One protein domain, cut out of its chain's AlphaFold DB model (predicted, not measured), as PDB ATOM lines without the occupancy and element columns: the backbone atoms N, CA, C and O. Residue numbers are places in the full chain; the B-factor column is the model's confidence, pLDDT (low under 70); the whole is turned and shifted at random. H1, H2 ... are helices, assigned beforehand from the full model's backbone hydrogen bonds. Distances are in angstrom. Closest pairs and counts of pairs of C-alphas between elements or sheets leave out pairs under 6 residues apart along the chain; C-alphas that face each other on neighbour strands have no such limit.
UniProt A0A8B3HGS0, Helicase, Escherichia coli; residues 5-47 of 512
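AT A GLANCE: This is residues 5 to 47 of the 512 residues of the protein "Helicase" of Escherichia coli (UniProt A0A8B3HGS0). A short helix, H1, is set crosswise near the middle of one long, straight helix, H2, which makes the longest axis; the link between them loops back to the beginning of H2. Residues 36 to 47 stick out, of which 36 to 43 belong to H2. The printed part has 43 residues with two named helices, H1 then H2, and no named strand: all helix. It is a loose rod, with a radius of gyration of the C-alphas of 12.0 A and spans of 39 by 18 by 13 A.

HOW THE PARTS SIT: Look first at H1, residues 5 to 12, then at H2, residues 22 to 43. They are close but not clearly touching; their closest C-alphas, those of Leu 8 and Met 32, are 7.3 A apart. They run the same way at a steep tilt of 65 degrees. In H1 and H2, every O i to N i+4 pair is within hydrogen-bond range.

IN THESE COORDINATES: Find C-alpha 5 at (102.662, 93.629, 91.300), where H1 begins; it runs 10.4 A to C-alpha 12. H2 runs 31.1 A from C-alpha 22 at (92.721, 105.187, 100.576) to C-alpha 43 at (98.107, 96.392, 71.227).

THE WHOLE: The two C-alphas farthest apart, those of Asp 21 and Asp 47, are 40.3 A apart. The printed part has no cut, and the 9-residue link is short. Look for low confidence at Gly 14, the one residue with pLDDT under 70.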
ATOM      1  N   PRO A   5     102.817  94.890  92.041       90.31
ATOM      2  CA  PRO A   5     102.662  93.629  91.300       90.31
ATOM      3  C   PRO A   5     101.554  92.722  91.847       90.31
ATOM      4  O   PRO A   5     100.793  92.139  91.085       90.31
ATOM      5  N   ALA A   6     101.405  92.658  93.173       87.19
ATOM      6  CA  ALA A   6     100.338  91.882  93.806       87.19
ATOM      7  C   ALA A   6      98.953  92.517  93.602       87.19
ATOM      8  O   ALA A   6      97.942  91.821  93.604       87.19
ATOM      9  N   GLN A   7      98.886  93.844  93.458       88.50
ATOM     10  CA  GLN A   7      97.639  94.526  93.114       88.50
ATOM     11  C   GLN A   7      97.319  94.388  91.628       88.50
ATOM     12  O   GLN A   7      96.153  94.229  91.294       88.50
ATOM     13  N   LEU A   8      98.327  94.391  90.755       88.50
ATOM     14  CA  LEU A   8      98.170  94.116  89.331       88.50
ATOM     15  C   LEU A   8      97.656  92.693  89.109       88.50
ATOM     16  O   LEU A   8      96.693  92.503  88.381       88.50
ATOM     17  N   GLU A   9      98.223  91.701  89.794       85.56
ATOM     18  CA  GLU A   9      97.715  90.328  89.754       85.56
ATOM     19  C   GLU A   9      96.252  90.258  90.214       85.56
ATOM     20  O   GLU A   9      95.429  89.620  89.563       85.56
ATOM     21  N   LYS A  10      95.887  90.958  91.295       82.38
ATOM     22  CA  LYS A  10      94.479  91.062  91.711       82.38
ATOM     23  C   LYS A  10      93.613  91.700  90.632       82.38
ATOM     24  O   LYS A  10      92.565  91.150  90.323       82.38
ATOM     25  N   TYR A  11      94.061  92.808  90.054       82.38
ATOM     26  CA  TYR A  11      93.341  93.527  89.011       82.38
ATOM     27  C   TYR A  11      93.054  92.645  87.793       82.38
ATOM     28  O   TYR A  11      91.909  92.547  87.353       82.38
ATOM     29  N   LEU A  12      94.072  91.928  87.309       81.38
ATOM     30  CA  LEU A  12      93.955  90.998  86.185       81.38
ATOM     31  C   LEU A  12      93.004  89.829  86.480       81.38
ATOM     32  O   LEU A  12      92.374  89.311  85.564       81.38
ATOM     33  N   ASN A  13      92.858  89.450  87.751       73.31
ATOM     34  CA  ASN A  13      91.927  88.417  88.206       73.31
ATOM     35  C   ASN A  13      90.563  88.978  88.664       73.31
ATOM     36  O   ASN A  13      89.823  88.281  89.356       73.31
ATOM     37  N   GLY A  14      90.233  90.238  88.346       68.31
ATOM     38  CA  GLY A  14      88.947  90.848  88.719       68.31
ATOM     39  C   GLY A  14      88.748  91.001  90.232       68.31
ATOM     40  O   GLY A  14      87.627  90.984  90.731       68.31
ATOM     41  N   ALA A  15      89.842  91.082  90.987       70.69
ATOM     42  CA  ALA A  15      89.835  91.304  92.422       70.69
ATOM     43  C   ALA A  15      90.116  92.774  92.753       70.69
ATOM     44  O   ALA A  15      90.986  93.426  92.174       70.69
ATOM     45  N   ARG A  16      89.430  93.269  93.789       72.25
ATOM     46  CA  ARG A  16      89.560  94.651  94.261       72.25
ATOM     47  C   ARG A  16      91.010  95.030  94.580       72.25
ATOM     48  O   ARG A  16      91.680  94.397  95.405       72.25
ATOM     49  N   ILE A  17      91.413  96.166  94.021       79.88
ATOM     50  CA  ILE A  17      92.664  96.860  94.323       79.88
ATOM     51  C   ILE A  17      92.562  97.474  95.719       79.88
ATOM     52  O   ILE A  17      91.681  98.297  96.003       79.88
ATOM     53  N   GLY A  18      93.464  97.053  96.601       82.25
ATOM     54  CA  GLY A  18      93.544  97.517  97.981       82.25
ATOM     55  C   GLY A  18      94.846  98.253  98.278       82.25
ATOM     56  O   GLY A  18      95.858  98.067  97.608       82.25
ATOM     57  N   GLY A  19      94.831  99.040  99.347       82.81
ATOM     58  CA  GLY A  19      95.991  99.736  99.893       82.81
ATOM     59  C   GLY A  19      95.950  99.724 101.417       82.81
ATOM     60  O   GLY A  19      94.944  99.335 102.009       82.81
ATOM     61  N   LYS A  20      97.052 100.131 102.053       83.88
ATOM     62  CA  LYS A  20      97.108 100.340 103.512       83.88
ATOM     63  C   LYS A  20      96.181 101.477 103.975       83.88
ATOM     64  O   LYS A  20      95.740 101.480 105.114       83.88
ATOM     65  N   ASP A  21      95.903 102.413 103.074       79.19
ATOM     66  CA  ASP A  21      95.022 103.566 103.212       79.19
ATOM     67  C   ASP A  21      94.382 103.867 101.840       79.19
ATOM     68  O   ASP A  21      94.734 103.246 100.826       79.19
ATOM     69  N   SER A  22      93.419 104.798 101.811       76.12
ATOM     70  CA  SER A  22      92.721 105.187 100.576       76.12
ATOM     71  C   SER A  22      93.684 105.770  99.536       76.12
ATOM     72  O   SER A  22      93.650 105.368  98.377       76.12
ATOM     73  N   ALA A  23      94.623 106.617  99.968       81.12
ATOM     74  CA  ALA A  23      95.606 107.255  99.092       81.12
ATOM     75  C   ALA A  23      96.493 106.234  98.358       81.12
ATOM     76  O   ALA A  23      96.689 106.318  97.149       81.12
ATOM     77  N   THR A  24      96.979 105.210  99.062       85.69
ATOM     78  CA  THR A  24      97.777 104.128  98.470       85.69
ATOM     79  C   THR A  24      96.938 103.303  97.494       85.69
ATOM     80  O   THR A  24      97.434 102.898  96.444       85.69
ATOM     81  N   ALA A  25      95.669 103.038  97.824       83.25
ATOM     82  CA  ALA A  25      94.766 102.327  96.922       83.25
ATOM     83  C   ALA A  25      94.486 103.139  95.644       83.25
ATOM     84  O   ALA A  25      94.503 102.561  94.559       83.25
ATOM     85  N   ASN A  26      94.284 104.455  95.768       81.88
ATOM     86  CA  ASN A  26      94.101 105.378  94.645       81.88
ATOM     87  C   ASN A  26      95.356 105.427  93.763       81.88
ATOM     88  O   ASN A  26      95.246 105.223  92.559       81.88
ATOM     89  N   GLY A  27      96.550 105.535  94.353       86.19
ATOM     90  CA  GLY A  27      97.805 105.509  93.595       86.19
ATOM     91  C   GLY A  27      98.010 104.218  92.789       86.19
ATOM     92  O   GLY A  27      98.495 104.260  91.660       86.19
ATOM     93  N   TYR A  28      97.593 103.054  93.310       89.62
ATOM     94  CA  TYR A  28      97.612 101.815  92.520       89.62
ATOM     95  C   TYR A  28      96.598 101.824  91.370       89.62
ATOM     96  O   TYR A  28      96.911 101.302  90.303       89.62
ATOM     97  N   ARG A  29      95.409 102.416  91.560       84.31
ATOM     98  CA  ARG A  29      94.403 102.562  90.490       84.31
ATOM     99  C   ARG A  29      94.901 103.474  89.374       84.31
ATOM    100  O   ARG A  29      94.769 103.116  88.212       84.31
ATOM    101  N   GLU A  30      95.528 104.597  89.714       85.19
ATOM    102  CA  GLU A  30      96.130 105.508  88.731       85.19
ATOM    103  C   GLU A  30      97.223 104.818  87.909       85.19
ATOM    104  O   GLU A  30      97.259 104.942  86.685       85.19
ATOM    105  N   GLN A  31      98.087 104.030  88.560       89.06
ATOM    106  CA  GLN A  31      99.107 103.248  87.857       89.06
ATOM    107  C   GLN A  31      98.496 102.205  86.912       89.06
ATOM    108  O   GLN A  31      99.036 101.982  85.831       89.06
ATOM    109  N   MET A  32      97.376 101.580  87.284       88.31
ATOM    110  CA  MET A  32      96.663 100.646  86.404       88.31
ATOM    111  C   MET A  32      96.028 101.358  85.216       88.31
ATOM    112  O   MET A  32      96.211 100.898  84.096       88.31
ATOM    113  N   ALA A  33      95.388 102.509  85.429       84.19
ATOM    114  CA  ALA A  33      94.845 103.318  84.340       84.19
ATOM    115  C   ALA A  33      95.941 103.734  83.338       84.19
ATOM    116  O   ALA A  33      95.740 103.686  82.126       84.19
ATOM    117  N   LEU A  34      97.137 104.079  83.833       89.50
ATOM    118  CA  LEU A  34      98.288 104.362  82.976       89.50
ATOM    119  C   LEU A  34      98.761 103.117  82.207       89.50
ATOM    120  O   LEU A  34      99.075 103.219  81.021       89.50
ATOM    121  N   LEU A  35      98.818 101.952  82.861       91.44
ATOM    122  CA  LEU A  35      99.155 100.694  82.190       91.44
ATOM    123  C   LEU A  35      98.139 100.333  81.106       91.44
ATOM    124  O   LEU A  35      98.546  99.865  80.048       91.44
ATOM    125  N   GLU A  36      96.847 100.556  81.334       89.25
ATOM    126  CA  GLU A  36      95.804 100.319  80.332       89.25
ATOM    127  C   GLU A  36      95.956 101.238  79.124       89.25
ATOM    128  O   GLU A  36      95.900 100.766  77.990       89.25
ATOM    129  N   ASP A  37      96.226 102.528  79.335       89.56
ATOM    130  CA  ASP A  37      96.511 103.459  78.238       89.56
ATOM    131  C   ASP A  37      97.746 103.022  77.428       89.56
ATOM    132  O   ASP A  37      97.728 103.005  76.192       89.56
ATOM    133  N   GLN A  38      98.812 102.597  78.111       94.25
ATOM    134  CA  GLN A  38     100.009 102.062  77.459       94.25
ATOM    135  C   GLN A  38      99.721 100.759  76.705       94.25
ATOM    136  O   GLN A  38     100.164 100.603  75.567       94.25
ATOM    137  N   PHE A  39      98.947  99.849  77.297       92.88
ATOM    138  CA  PHE A  39      98.537  98.597  76.668       92.88
ATOM    139  C   PHE A  39      97.682  98.855  75.425       92.88
ATOM    140  O   PHE A  39      97.939  98.266  74.380       92.88
ATOM    141  N   ASN A  40      96.743  99.798  75.487       90.38
ATOM    142  CA  ASN A  40      95.897 100.197  74.362       90.38
ATOM    143  C   ASN A  40      96.699 100.799  73.199       90.38
ATOM    144  O   ASN A  40      96.318 100.652  72.037       90.38
ATOM    145  N   LYS A  41      97.816 101.478  73.484       93.94
ATOM    146  CA  LYS A  41      98.753 101.953  72.453       93.94
ATOM    147  C   LYS A  41      99.585 100.806  71.885       93.94
ATOM    148  O   LYS A  41      99.730 100.707  70.671       93.94
ATOM    149  N   TRP A  42     100.091  99.934  72.751       95.88
ATOM    150  CA  TRP A  42     100.907  98.785  72.366       95.88
ATOM    151  C   TRP A  42     100.130  97.773  71.518       95.88
ATOM    152  O   TRP A  42     100.620  97.363  70.466       95.88
ATOM    153  N   ILE A  43      98.901  97.422  71.909       94.62
ATOM    154  CA  ILE A  43      98.107  96.392  71.227       94.62
ATOM    155  C   ILE A  43      97.801  96.768  69.774       94.62
ATOM    156  O   ILE A  43      97.752  95.887  68.927       94.62
ATOM    157  N   LYS A  44      97.696  98.068  69.463       93.94
ATOM    158  CA  LYS A  44      97.522  98.594  68.094       93.94
ATOM    159  C   LYS A  44      98.732  98.373  67.188       93.94
ATOM    160  O   LYS A  44      98.607  98.464  65.975       93.94
ATOM    161  N   THR A  45      99.899  98.122  67.772       95.69
ATOM    162  CA  THR A  45     101.141  97.816  67.045       95.69
ATOM    163  C   THR A  45     101.471  96.325  67.045       95.69
ATOM    164  O   THR A  45     102.455  95.924  66.436       95.69
ATOM    165  N   HIS A  46     100.680  95.508  67.745       96.31
ATOM    166  CA  HIS A  46     100.918  94.077  67.876       96.31
ATOM    167  C   HIS A  46     100.333  93.312  66.689       96.31
ATOM    168  O   HIS A  46      99.223  93.602  66.249       96.31
ATOM    169  N   ASP A  47     100.985  92.225  66.280       96.38
ATOM    170  CA  ASP A  47     100.563  91.340  65.178       96.38
ATOM    171  C   ASP A  47      99.158  90.724  65.348       96.38
ATOM    172  O   ASP A  47      98.613  90.120  64.431       96.38
TER     173      ASP A  47